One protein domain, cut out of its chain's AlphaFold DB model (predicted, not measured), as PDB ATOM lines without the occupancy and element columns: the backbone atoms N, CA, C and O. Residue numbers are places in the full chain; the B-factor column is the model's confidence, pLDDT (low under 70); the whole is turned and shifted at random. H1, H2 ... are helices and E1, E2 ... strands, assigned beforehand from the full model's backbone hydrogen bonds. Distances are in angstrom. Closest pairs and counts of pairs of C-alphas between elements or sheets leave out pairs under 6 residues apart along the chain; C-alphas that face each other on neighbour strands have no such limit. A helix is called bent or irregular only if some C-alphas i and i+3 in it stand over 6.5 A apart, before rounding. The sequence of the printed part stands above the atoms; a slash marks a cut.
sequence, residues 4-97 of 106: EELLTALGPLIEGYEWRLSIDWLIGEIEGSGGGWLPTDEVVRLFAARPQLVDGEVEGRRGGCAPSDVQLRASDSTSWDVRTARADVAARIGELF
ATOM      1  N   GLU A   4      86.351 117.144  87.138       91.62
ATOM      2  CA  GLU A   4      86.221 115.690  86.949       91.62
ATOM      3  C   GLU A   4      86.014 115.326  85.473       91.62
ATOM      4  O   GLU A   4      86.727 114.493  84.908       91.62
ATOM      5  N   GLU A   5      85.030 115.968  84.847       90.81
ATOM      6  CA  GLU A   5      84.636 115.708  83.468       90.81
ATOM      7  C   GLU A   5      85.743 116.126  82.492       90.81
ATOM      8  O   GLU A   5      86.032 115.388  81.552       90.81
ATOM      9  N   LEU A   6      86.406 117.261  82.748       91.00
ATOM     10  CA  LEU A   6      87.544 117.752  81.970       91.00
ATOM     11  C   LEU A   6      88.704 116.749  81.991       91.00
ATOM     12  O   LEU A   6      89.171 116.326  80.932       91.00
ATOM     13  N   LEU A   7      89.149 116.325  83.177       93.00
ATOM     14  CA  LEU A   7      90.253 115.369  83.304       93.00
ATOM     15  C   LEU A   7      89.888 114.012  82.688       93.00
ATOM     16  O   LEU A   7      90.689 113.411  81.970       93.00
ATOM     17  N   THR A   8      88.647 113.562  82.874       93.62
ATOM     18  CA  THR A   8      88.147 112.337  82.238       93.62
ATOM     19  C   THR A   8      88.150 112.450  80.708       93.62
ATOM     20  O   THR A   8      88.519 111.496  80.021       93.62
ATOM     21  N   ALA A   9      87.792 113.613  80.156       93.31
ATOM     22  CA  ALA A   9      87.747 113.859  78.715       93.31
ATOM     23  C   ALA A   9      89.133 113.997  78.057       93.31
ATOM     24  O   ALA A   9      89.261 113.728  76.855       93.31
ATOM     25  N   LEU A  10      90.155 114.402  78.821       92.12
ATOM     26  CA  LEU A  10      91.561 114.373  78.401       92.12
ATOM     27  C   LEU A  10      92.108 112.940  78.355       92.12
ATOM     28  O   LEU A  10      92.906 112.610  77.474       92.12
ATOM     29  N   GLY A  11      91.649 112.081  79.269       91.81
ATOM     30  CA  GLY A  11      91.863 110.638  79.224       91.81
ATOM     31  C   GLY A  11      93.343 110.249  79.044       91.81
ATOM     32  O   GLY A  11      94.182 110.696  79.829       91.81
ATOM     33  N   PRO A  12      93.705 109.450  78.018       92.88
ATOM     34  CA  PRO A  12      95.080 108.978  77.814       92.88
ATOM     35  C   PRO A  12      96.126 110.089  77.648       92.88
ATOM     36  O   PRO A  12      97.312 109.858  77.877       92.88
ATOM     37  N   LEU A  13      95.721 111.304  77.256       92.88
ATOM     38  CA  LEU A  13      96.662 112.412  77.069       92.88
ATOM     39  C   LEU A  13      97.362 112.792  78.374       92.88
ATOM     40  O   LEU A  13      98.517 113.212  78.337       92.88
ATOM     41  N   ILE A  14      96.687 112.606  79.505       92.31
ATOM     42  CA  ILE A  14      97.178 112.941  80.843       92.31
ATOM     43  C   ILE A  14      97.488 111.688  81.675       92.31
ATOM     44  O   ILE A  14      97.497 111.724  82.906       92.31
ATOM     45  N   GLU A  15      97.746 110.554  81.019       91.00
ATOM     46  CA  GLU A  15      98.187 109.348  81.715       91.00
ATOM     47  C   GLU A  15      99.518 109.601  82.444       91.00
ATOM     48  O   GLU A  15     100.464 110.177  81.894       91.00
ATOM     49  N   GLY A  16      99.572 109.190  83.713       90.69
ATOM     50  CA  GLY A  16     100.719 109.423  84.588       90.69
ATOM     51  C   GLY A  16     100.884 110.874  85.042       90.69
ATOM     52  O   GLY A  16     101.967 111.219  85.512       90.69
ATOM     53  N   TYR A  17      99.866 111.729  84.884       93.75
ATOM     54  CA  TYR A  17      99.894 113.081  85.438       93.75
ATOM     55  C   TYR A  17      99.562 113.092  86.930       93.75
ATOM     56  O   TYR A  17      98.745 112.315  87.427       93.75
ATOM     57  N   GLU A  18     100.198 114.027  87.619       94.25
ATOM     58  CA  GLU A  18      99.827 114.482  88.946       94.25
ATOM     59  C   GLU A  18      99.373 115.935  88.845       94.25
ATOM     60  O   GLU A  18      99.854 116.690  87.995       94.25
ATOM     61  N   TRP A  19      98.493 116.334  89.753       93.44
ATOM     62  CA  TRP A  19      97.812 117.612  89.725       93.44
ATOM     63  C   TRP A  19      97.902 118.322  91.060       93.44
ATOM     64  O   TRP A  19      97.730 117.710  92.112       93.44
ATOM     65  N   ARG A  20      98.120 119.626  91.019       92.69
ATOM     66  CA  ARG A  20      97.995 120.505  92.174       92.69
ATOM     67  C   ARG A  20      96.789 121.409  91.967       92.69
ATOM     68  O   ARG A  20      96.603 121.958  90.886       92.69
ATOM     69  N   LEU A  21      95.981 121.538  93.014       91.50
ATOM     70  CA  LEU A  21      94.777 122.362  93.030       91.50
ATOM     71  C   LEU A  21      95.057 123.633  93.833       91.50
ATOM     72  O   LEU A  21      95.436 123.541  95.001       91.50
ATOM     73  N   SER A  22      94.826 124.789  93.221       90.94
ATOM     74  CA  SER A  22      94.801 126.095  93.881       90.94
ATOM     75  C   SER A  22      93.370 126.609  93.803       90.94
ATOM     76  O   SER A  22      92.897 126.953  92.727       90.94
ATOM     77  N   ILE A  23      92.640 126.571  94.916       89.75
ATOM     78  CA  ILE A  23      91.193 126.815  94.931       89.75
ATOM     79  C   ILE A  23      90.923 128.170  95.578       89.75
ATOM     80  O   ILE A  23      91.124 128.315  96.784       89.75
ATOM     81  N   ASP A  24      90.416 129.116  94.791       89.50
ATOM     82  CA  ASP A  24      89.988 130.426  95.283       89.50
ATOM     83  C   ASP A  24      88.497 130.417  95.635       89.50
ATOM     84  O   ASP A  24      88.089 130.919  96.686       89.50
ATOM     85  N   TRP A  25      87.675 129.772  94.800       89.69
ATOM     86  CA  TRP A  25      86.253 129.588  95.060       89.69
ATOM     87  C   TRP A  25      85.727 128.237  94.563       89.69
ATOM     88  O   TRP A  25      85.811 127.887  93.385       89.69
ATOM     89  N   LEU A  26      85.107 127.500  95.486       90.69
ATOM     90  CA  LEU A  26      84.433 126.228  95.251       90.69
ATOM     91  C   LEU A  26      82.961 126.300  95.690       90.69
ATOM     92  O   LEU A  26      82.646 126.866  96.740       90.69
ATOM     93  N   ILE A  27      82.063 125.677  94.926       89.06
ATOM     94  CA  ILE A  27      80.712 125.314  95.380       89.06
ATOM     95  C   ILE A  27      80.727 123.839  95.785       89.06
ATOM     96  O   ILE A  27      81.017 122.974  94.960       89.06
ATOM     97  N   GLY A  28      80.364 123.557  97.036       87.69
ATOM     98  CA  GLY A  28      80.443 122.222  97.632       87.69
ATOM     99  C   GLY A  28      81.684 122.058  98.507       87.69
ATOM    100  O   GLY A  28      82.347 123.034  98.848       87.69
ATOM    101  N   GLU A  29      81.983 120.818  98.879       84.50
ATOM    102  CA  GLU A  29      83.115 120.472  99.741       84.50
ATOM    103  C   GLU A  29      83.938 119.364  99.078       84.50
ATOM    104  O   GLU A  29      83.385 118.475  98.427       84.50
ATOM    105  N   ILE A  30      85.259 119.426  99.246       83.69
ATOM    106  CA  ILE A  30      86.180 118.343  98.898       83.69
ATOM    107  C   ILE A  30      86.881 117.868 100.169       83.69
ATOM    108  O   ILE A  30      87.387 118.673 100.950       83.69
ATOM    109  N   GLU A  31      86.936 116.555 100.378       73.31
ATOM    110  CA  GLU A  31      87.710 115.958 101.467       73.31
ATOM    111  C   GLU A  31      89.106 115.591 100.952       73.31
ATOM    112  O   GLU A  31      89.310 114.532 100.369       73.31
ATOM    113  N   GLY A  32      90.078 116.486 101.138       66.00
ATOM    114  CA  GLY A  32      91.455 116.258 100.697       66.00
ATOM    115  C   GLY A  32      92.356 117.468 100.933       66.00
ATOM    116  O   GLY A  32      91.906 118.612 100.923       66.00
ATOM    117  N   SER A  33      93.645 117.230 101.182       54.00
ATOM    118  CA  SER A  33      94.618 118.298 101.432       54.00
ATOM    119  C   SER A  33      94.958 119.031 100.130       54.00
ATOM    120  O   SER A  33      95.791 118.559  99.355       54.00
ATOM    121  N   GLY A  34      94.338 120.192  99.906       60.38
ATOM    122  CA  GLY A  34      94.555 121.083  98.755       60.38
ATOM    123  C   GLY A  34      95.936 121.749  98.687       60.38
ATOM    124  O   GLY A  34      96.031 122.956  98.523       60.38
ATOM    125  N   GLY A  35      97.021 120.991  98.846       67.62
ATOM    126  CA  GLY A  35      98.389 121.511  98.715       67.62
ATOM    127  C   GLY A  35      99.404 120.531  98.123       67.62
ATOM    128  O   GLY A  35     100.525 120.934  97.814       67.62
ATOM    129  N   GLY A  36      99.038 119.255  97.967       86.88
ATOM    130  CA  GLY A  36      99.893 118.223  97.384       86.88
ATOM    131  C   GLY A  36      99.666 118.027  95.886       86.88
ATOM    132  O   GLY A  36      98.664 118.470  95.331       86.88
ATOM    133  N   TRP A  37     100.607 117.331  95.252       90.94
ATOM    134  CA  TRP A  37     100.408 116.748  93.928       90.94
ATOM    135  C   TRP A  37      99.613 115.453  94.084       90.94
ATOM    136  O   TRP A  37     100.041 114.563  94.817       90.94
ATOM    137  N   LEU A  38      98.470 115.369  93.415       92.19
ATOM    138  CA  LEU A  38      97.541 114.248  93.475       92.19
ATOM    139  C   LEU A  38      97.474 113.557  92.111       92.19
ATOM    140  O   LEU A  38      97.358 114.244  91.095       92.19
ATOM    141  N   PRO A  39      97.520 112.222  92.038       93.00
ATOM    142  CA  PRO A  39      97.257 111.497  90.799       93.00
ATOM    143  C   PRO A  39      95.920 111.896  90.154       93.00
ATOM    144  O   PRO A  39      94.961 112.243  90.850       93.00
ATOM    145  N   THR A  40      95.829 111.819  88.820       93.50
ATOM    146  CA  THR A  40      94.596 112.139  88.070       93.50
ATOM    147  C   THR A  40      93.348 111.455  88.643       93.50
ATOM    148  O   THR A  40      92.302 112.089  88.758       93.50
ATOM    149  N   ASP A  41      93.436 110.179  89.027       93.12
ATOM    150  CA  ASP A  41      92.301 109.420  89.565       93.12
ATOM    151  C   ASP A  41      91.861 109.901  90.953       93.12
ATOM    152  O   ASP A  41      90.672 109.852  91.270       93.12
ATOM    153  N   GLU A  42      92.787 110.406  91.765       92.19
ATOM    154  CA  GLU A  42      92.467 111.005  93.057       92.19
ATOM    155  C   GLU A  42      91.748 112.346  92.881       92.19
ATOM    156  O   GLU A  42      90.716 112.566  93.513       92.19
ATOM    157  N   VAL A  43      92.200 113.198  91.952       92.06
ATOM    158  CA  VAL A  43      91.483 114.446  91.633       92.06
ATOM    159  C   VAL A  43      90.088 114.160  91.086       92.06
ATOM    160  O   VAL A  43      89.119 114.759  91.544       92.06
ATOM    161  N   VAL A  44      89.945 113.202  90.169       92.06
ATOM    162  CA  VAL A  44      88.625 112.781  89.668       92.06
ATOM    163  C   VAL A  44      87.721 112.331  90.823       92.06
ATOM    164  O   VAL A  44      86.562 112.731  90.879       92.06
ATOM    165  N   ARG A  45      88.241 111.575  91.800       91.38
ATOM    166  CA  ARG A  45      87.469 111.164  92.987       91.38
ATOM    167  C   ARG A  45      87.075 112.327  93.890       91.38
ATOM    168  O   ARG A  45      85.940 112.334  94.359       91.38
ATOM    169  N   LEU A  46      87.958 113.305  94.107       90.75
ATOM    170  CA  LEU A  46      87.629 114.510  94.882       90.75
ATOM    171  C   LEU A  46      86.440 115.254  94.269       90.75
ATOM    172  O   LEU A  46      85.565 115.730  94.987       90.75
ATOM    173  N   PHE A  47      86.378 115.298  92.938       90.12
ATOM    174  CA  PHE A  47      85.308 115.971  92.213       90.12
ATOM    175  C   PHE A  47      84.113 115.060  91.853       90.12
ATOM    176  O   PHE A  47      83.121 115.551  91.321       90.12
ATOM    177  N   ALA A  48      84.126 113.772  92.220       87.31
ATOM    178  CA  ALA A  48      83.049 112.822  91.900       87.31
ATOM    179  C   ALA A  48      81.724 113.123  92.628       87.31
ATOM    180  O   ALA A  48      80.640 112.807  92.131       87.31
ATOM    181  N   ALA A  49      81.784 113.780  93.793       84.88
ATOM    182  CA  ALA A  49      80.602 114.299  94.493       84.88
ATOM    183  C   ALA A  49      80.027 115.575  93.841       84.88
ATOM    184  O   ALA A  49      79.101 116.185  94.374       84.88
ATOM    185  N   ARG A  50      80.562 115.967  92.676       83.50
ATOM    186  CA  ARG A  50      80.218 117.160  91.895       83.50
ATOM    187  C   ARG A  50      80.404 118.515  92.602       83.50
ATOM    188  O   ARG A  50      79.572 119.403  92.385       83.50
ATOM    189  N   PRO A  51      81.467 118.744  93.398       85.69
ATOM    190  CA  PRO A  51      81.857 120.106  93.722       85.69
ATOM    191  C   PRO A  51      82.252 120.845  92.434       85.69
ATOM    192  O   PRO A  51      82.758 120.251  91.480       85.69
ATOM    193  N   GLN A  52      81.994 122.148  92.385       87.50
ATOM    194  CA  GLN A  52      82.305 122.977  91.221       87.50
ATOM    195  C   GLN A  52      83.407 123.963  91.572       87.50
ATOM    196  O   GLN A  52      83.211 124.811  92.441       87.50
ATOM    197  N   LEU A  53      84.547 123.862  90.884       87.44
ATOM    198  CA  LEU A  53      85.565 124.909  90.906       87.44
ATOM    199  C   LEU A  53      85.025 126.094  90.110       87.44
ATOM    200  O   LEU A  53      84.793 125.952  88.915       87.44
ATOM    201  N   VAL A  54      84.750 127.204  90.792       87.38
ATOM    202  CA  VAL A  54      84.241 128.435  90.170       87.38
ATOM    203  C   VAL A  54      85.393 129.371  89.842       87.38
ATOM    204  O   VAL A  54      85.389 129.969  88.776       87.38
ATOM    205  N   ASP A  55      86.370 129.469  90.742       88.56
ATOM    206  CA  ASP A  55      87.598 130.235  90.538       88.56
ATOM    207  C   ASP A  55      88.773 129.458  91.134       88.56
ATOM    208  O   ASP A  55      88.686 128.914  92.245       88.56
ATOM    209  N   GLY A  56      89.854 129.362  90.373       90.50
ATOM    210  CA  GLY A  56      91.062 128.658  90.771       90.50
ATOM    211  C   GLY A  56      91.785 127.988  89.612       90.50
ATOM    212  O   GLY A  56      91.411 128.092  88.441       90.50
ATOM    213  N   GLU A  57      92.841 127.263  89.956       92.06
ATOM    214  CA  GLU A  57      93.773 126.672  89.009       92.06
ATOM    215  C   GLU A  57      94.027 125.191  89.297       92.06
ATOM    216  O   GLU A  57      94.055 124.731  90.443       92.06
ATOM    217  N   VAL A  58      94.250 124.447  88.220       92.44
ATOM    218  CA  VAL A  58      94.626 123.037  88.226       92.44
ATOM    219  C   VAL A  58      95.909 122.904  87.409       92.44
ATOM    220  O   VAL A  58      95.912 123.020  86.184       92.44
ATOM    221  N   GLU A  59      97.026 122.698  88.095       93.06
ATOM    222  CA  GLU A  59      98.343 122.543  87.475       93.06
ATOM    223  C   GLU A  59      98.668 121.065  87.340       93.06
ATOM    224  O   GLU A  59      98.601 120.334  88.321       93.06
ATOM    225  N   GLY A  60      99.035 120.626  86.142       93.25
ATOM    226  CA  GLY A  60      99.390 119.252  85.816       93.25
ATOM    227  C   GLY A  60     100.870 119.104  85.494       93.25
ATOM    228  O   GLY A  60     101.478 119.957  84.841       93.25
ATOM    229  N   ARG A  61     101.448 117.987  85.928       92.38
ATOM    230  CA  ARG A  61     102.795 117.555  85.546       92.38
ATOM    231  C   ARG A  61     102.800 116.057  85.300       92.38
ATOM    232  O   ARG A  61     102.110 115.319  85.997       92.38
ATOM    233  N   ARG A  62     103.648 115.573  84.397       89.00
ATOM    234  CA  ARG A  62     103.935 114.134  84.314       89.00
ATOM    235  C   ARG A  62     104.724 113.692  85.562       89.00
ATOM    236  O   ARG A  62     105.673 114.367  85.958       89.00
ATOM    237  N   GLY A  63     104.307 112.593  86.192       76.94
ATOM    238  CA  GLY A  63     104.705 112.177  87.543       76.94
ATOM    239  C   GLY A  63     106.203 112.299  87.839       76.94
ATOM    240  O   GLY A  63     107.045 111.775  87.111       76.94
ATOM    241  N   GLY A  64     106.524 113.010  88.923       68.06
ATOM    242  CA  GLY A  64     107.898 113.226  89.390       68.06
ATOM    243  C   GLY A  64     108.727 114.258  88.610       68.06
ATOM    244  O   GLY A  64     109.848 114.557  89.025       68.06
ATOM    245  N   CYS A  65     108.211 114.843  87.526       67.94
ATOM    246  CA  CYS A  65     108.903 115.888  86.774       67.94
ATOM    247  C   CYS A  65     108.437 117.282  87.209       67.94
ATOM    248  O   CYS A  65     107.250 117.580  87.196       67.94
ATOM    249  N   ALA A  66     109.377 118.158  87.563       71.50
ATOM    250  CA  ALA A  66     109.152 119.602  87.590       71.50
ATOM    251  C   ALA A  66     109.787 120.221  86.331       71.50
ATOM    252  O   ALA A  66     110.850 119.741  85.919       71.50
ATOM    253  N   PRO A  67     109.214 121.288  85.743       79.50
ATOM    254  CA  PRO A  67     107.997 122.016  86.139       79.50
ATOM    255  C   PRO A  67     106.689 121.382  85.616       79.50
ATOM    256  O   PRO A  67     106.725 120.428  84.844       79.50
ATOM    257  N   SER A  68     105.541 121.926  86.036       85.19
ATOM    258  CA  SER A  68     104.234 121.664  85.411       85.19
ATOM    259  C   SER A  68     104.256 122.012  83.925       85.19
ATOM    260  O   SER A  68     104.825 123.035  83.542       85.19
ATOM    261  N   ASP A  69     103.604 121.203  83.100       88.56
ATOM    262  CA  ASP A  69     103.508 121.397  81.651       88.56
ATOM    263  C   ASP A  69     102.065 121.599  81.166       88.56
ATOM    264  O   ASP A  69     101.843 121.848  79.977       88.56
ATOM    265  N   VAL A  70     101.095 121.542  82.082       91.88
ATOM    266  CA  VAL A  70      99.691 121.899  81.873       91.88
ATOM    267  C   VAL A  70      99.246 122.805  83.022       91.88
ATOM    268  O   VAL A  70      99.500 122.507  84.182       91.88
ATOM    269  N   GLN A  71      98.569 123.901  82.714       93.31
ATOM    270  CA  GLN A  71      97.827 124.710  83.671       93.31
ATOM    271  C   GLN A  71      96.436 124.946  83.096       93.31
ATOM    272  O   GLN A  71      96.293 125.284  81.920       93.31
ATOM    273  N   LEU A  72      95.431 124.746  83.934       92.19
ATOM    274  CA  LEU A  72      94.030 124.975  83.629       92.19
ATOM    275  C   LEU A  72      93.513 125.988  84.639       92.19
ATOM    276  O   LEU A  72      93.703 125.788  85.837       92.19
ATOM    277  N   ARG A  73      92.868 127.053  84.179       92.19
ATOM    278  CA  ARG A  73      92.252 128.048  85.053       92.19
ATOM    279  C   ARG A  73      90.749 128.035  84.849       92.19
ATOM    280  O   ARG A  73      90.285 128.213  83.726       92.19
ATOM    281  N   ALA A  74      90.010 127.834  85.932       90.19
ATOM    282  CA  ALA A  74      88.572 128.039  85.939       90.19
ATOM    283  C   ALA A  74      88.307 129.546  86.025       90.19
ATOM    284  O   ALA A  74      88.691 130.181  87.005       90.19
ATOM    285  N   SER A  75      87.683 130.107  84.990       79.62
ATOM    286  CA  SER A  75      87.146 131.477  85.025       79.62
ATOM    287  C   SER A  75      85.704 131.490  85.555       79.62
ATOM    288  O   SER A  75      85.262 132.460  86.170       79.62
ATOM    289  N   ASP A  76      84.981 130.391  85.325       77.12
ATOM    290  CA  ASP A  76      83.731 130.024  85.983       77.12
ATOM    291  C   ASP A  76      83.641 128.483  86.075       77.12
ATOM    292  O   ASP A  76      84.563 127.768  85.679       77.12
ATOM    293  N   SER A  77      82.528 127.927  86.569       74.19
ATOM    294  CA  SER A  77      82.359 126.464  86.677       74.19
ATOM    295  C   SER A  77      82.189 125.722  85.339       74.19
ATOM    296  O   SER A  77      81.940 124.508  85.311       74.19
ATOM    297  N   THR A  78      82.287 126.432  84.218       76.31
ATOM    298  CA  THR A  78      82.013 125.938  82.868       76.31
ATOM    299  C   THR A  78      83.015 126.363  81.796       76.31
ATOM    300  O   THR A  78      83.030 125.697  80.762       76.31
ATOM    301  N   SER A  79      83.849 127.373  82.038       84.31
ATOM    302  CA  SER A  79      84.835 127.919  81.106       84.31
ATOM    303  C   SER A  79      86.247 127.785  81.675       84.31
ATOM    304  O   SER A  79      86.503 128.086  82.847       84.31
ATOM    305  N   TRP A  80      87.153 127.295  80.829       88.50
ATOM    306  CA  TRP A  80      88.504 126.905  81.208       88.50
ATOM    307  C   TRP A  80      89.522 127.535  80.277       88.50
ATOM    308  O   TRP A  80      89.530 127.244  79.084       88.50
ATOM    309  N   ASP A  81      90.433 128.315  80.839       90.06
ATOM    310  CA  ASP A  81      91.610 128.781  80.122       90.06
ATOM    311  C   ASP A  81      92.747 127.773  80.285       90.06
ATOM    312  O   ASP A  81      92.873 127.105  81.317       90.06
ATOM    313  N   VAL A  82      93.588 127.649  79.263       91.12
ATOM    314  CA  VAL A  82      94.647 126.637  79.224       91.12
ATOM    315  C   VAL A  82      95.996 127.251  78.908       91.12
ATOM    316  O   VAL A  82      96.142 128.091  78.026       91.12
ATOM    317  N   ARG A  83      97.031 126.746  79.572       91.38
ATOM    318  CA  ARG A  83      98.408 126.830  79.093       91.38
ATOM    319  C   ARG A  83      99.038 125.462  79.098       91.38
ATOM    320  O   ARG A  83      99.060 124.774  80.113       91.38
ATOM    321  N   THR A  84      99.621 125.080  77.972       90.25
ATOM    322  CA  THR A  84     100.398 123.852  77.893       90.25
ATOM    323  C   THR A  84     101.402 123.902  76.752       90.25
ATOM    324  O   THR A  84     101.133 124.468  75.699       90.25
ATOM    325  N   ALA A  85     102.564 123.273  76.943       84.94
ATOM    326  CA  ALA A  85     103.522 123.050  75.858       84.94
ATOM    327  C   ALA A  85     103.107 121.885  74.933       84.94
ATOM    328  O   ALA A  85     103.762 121.612  73.925       84.94
ATOM    329  N   ARG A  86     102.038 121.164  75.287       88.69
ATOM    330  CA  ARG A  86     101.559 119.975  74.591       88.69
ATOM    331  C   ARG A  86     100.429 120.318  73.627       88.69
ATOM    332  O   ARG A  86      99.284 120.502  74.029       88.69
ATOM    333  N   ALA A  87     100.757 120.360  72.338       89.06
ATOM    334  CA  ALA A  87      99.807 120.701  71.279       89.06
ATOM    335  C   ALA A  87      98.580 119.768  71.228       89.06
ATOM    336  O   ALA A  87      97.493 120.211  70.877       89.06
ATOM    337  N   ASP A  88      98.736 118.495  71.601       92.38
ATOM    338  CA  ASP A  88      97.644 117.521  71.685       92.38
ATOM    339  C   ASP A  88      96.675 117.822  72.839       92.38
ATOM    340  O   ASP A  88      95.460 117.759  72.655       92.38
ATOM    341  N   VAL A  89      97.198 118.215  74.004       90.44
ATOM    342  CA  VAL A  89      96.385 118.659  75.148       90.44
ATOM    343  C   VAL A  89      95.675 119.976  74.827       90.44
ATOM    344  O   VAL A  89      94.471 120.081  75.046       90.44
ATOM    345  N   ALA A  90      96.384 120.948  74.244       89.94
ATOM    346  CA  ALA A  90      95.799 122.225  73.831       89.94
ATOM    347  C   ALA A  90      94.666 122.035  72.809       89.94
ATOM    348  O   ALA A  90      93.576 122.571  72.994       89.94
ATOM    349  N   ALA A  91      94.894 121.225  71.767       90.62
ATOM    350  CA  ALA A  91      93.879 120.923  70.761       90.62
ATOM    351  C   ALA A  91      92.642 120.270  71.390       90.62
ATOM    352  O   ALA A  91      91.519 120.681  71.108       90.62
ATOM    353  N   ARG A  92      92.843 119.302  72.294       92.75
ATOM    354  CA  ARG A  92      91.732 118.626  72.965       92.75
ATOM    355  C   ARG A  92      90.919 119.574  73.844       92.75
ATOM    356  O   ARG A  92      89.699 119.462  73.879       92.75
ATOM    357  N   ILE A  93      91.569 120.505  74.537       88.81
ATOM    358  CA  ILE A  93      90.868 121.502  75.354       88.81
ATOM    359  C   ILE A  93      90.102 122.480  74.469       88.81
ATOM    360  O   ILE A  93      88.937 122.725  74.753       88.81
ATOM    361  N   GLY A  94      90.684 122.946  73.361       88.50
ATOM    362  CA  GLY A  94      89.979 123.804  72.402       88.50
ATOM    363  C   GLY A  94      88.759 123.136  71.752       88.50
ATOM    364  O   GLY A  94      87.786 123.810  71.425       88.50
ATOM    365  N   GLU A  95      88.762 121.806  71.597       90.81
ATOM    366  CA  GLU A  95      87.571 121.052  71.178       90.81
ATOM    367  C   GLU A  95      86.478 121.011  72.257       90.81
ATOM    368  O   GLU A  95      85.291 121.026  71.930       90.81
ATOM    369  N   LEU A  96      86.868 120.907  73.533       89.88
ATOM    370  CA  LEU A  96      85.943 120.819  74.667       89.88
ATOM    371  C   LEU A  96      85.385 122.194  75.067       89.88
ATOM    372  O   LEU A  96      84.219 122.287  75.449       89.88
ATOM    373  N   PHE A  97      86.207 123.237  74.945       87.69
ATOM    374  CA  PHE A  97      85.932 124.620  75.333       87.69
ATOM    375  C   PHE A  97      86.381 125.555  74.201       87.69
ATOM    376  O   PHE A  97      87.502 126.065  74.220       87.69
TER     377      PHE A  97
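AT A GLANCE: This is residues 4 to 97 of the 106 residues of an uncharacterized protein of Nonomuraea sp. PA05 (UniProt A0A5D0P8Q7). A twisted sheet of four strands forms one layer, and three helices lie side by side as a row along it, H2 and H3 over one face of the sheet and H1 between them, touching both. The opposite face of the sheet bears no named helix, and the long link between E1 and H2 runs past the sheet's E1 edge. The printed part has 94 residues, with three named helices and four named strands in the order H1 E1 H2 E2 E3 E4 H3; the sheet's order is E1 - E2 - E3 - E4, all antiparallel, and the class is mixed, helices and strands. The whole is compact, with a radius of gyration of the C-alphas of 12.2 A, and rounded, spanning 33 by 28 by 19 A.

IN THESE COORDINATES: Find C-alpha 4 at (86.221, 115.690, 86.949); there H1 begins, residues 4 to 14, irregular, with C-alphas 9 and 12 8.9 A apart. Next comes E1, residues 17 to 27, 24.8 A long, which bends by 91 degrees at residue 24. H2 is residues 40 to 47. E2 starts at C-alpha 52, at (82.305, 122.977, 91.221), and runs to residue 62, 24.4 A in length, with a bend of 101 degrees at residue 55. E3 is residues 70 to 74, 13.3 A, and E4 is residues 80 to 84, 12.7 A. H3, residues 87 to 96, measures 14.3 A and ends at C-alpha 96, at (85.943, 120.819, 74.667).

HOW THE PARTS SIT: Look first at the sheet, with E1 and E4 as its edge strands. Between E1 and E2, N 20 and O 59 are 2.8 A apart, within hydrogen-bond range. The hairpin of E2 and E3 has N 58 and O 72 at 2.8 A, and the hairpin of E3 and E4 has N 71 and O 83 at 2.8 A. E2, E3 and E4 form a meander, each strand the antiparallel neighbour of the one before. H2 lies over E2 at a height over the sheet of 8.9 A and runs along the strands; H3, on the same face, lies over E4 at 9.0 A, also along them. H1 only grazes the sheet. It touches H2, closest at the C-alphas of Glu 4 and Val 44, 4.7 A, at a shallow tilt of 3 degrees, opposite ways. It touches H3, closest at the C-alphas of Leu 13 and Val 89, 6.5 A, at a shallow tilt of 28 degrees, opposite ways. H2 and H3 are apart. Every O i to N i+4 pair is within hydrogen-bond range in H2 and H3, and 4 of 7 in H1.

THE WHOLE: The C-alphas of Glu 29 and Ala 87, 33.0 A apart, are the two farthest apart. The printed part has no cut. The one long link is E1 to H2, where residues 38 to 39 pair antiparallel with residues 18 to 19 of E1. Look for pLDDT under 70 at residues 32 to 35 and 64 to 65; the mean of the printed part is 87.4.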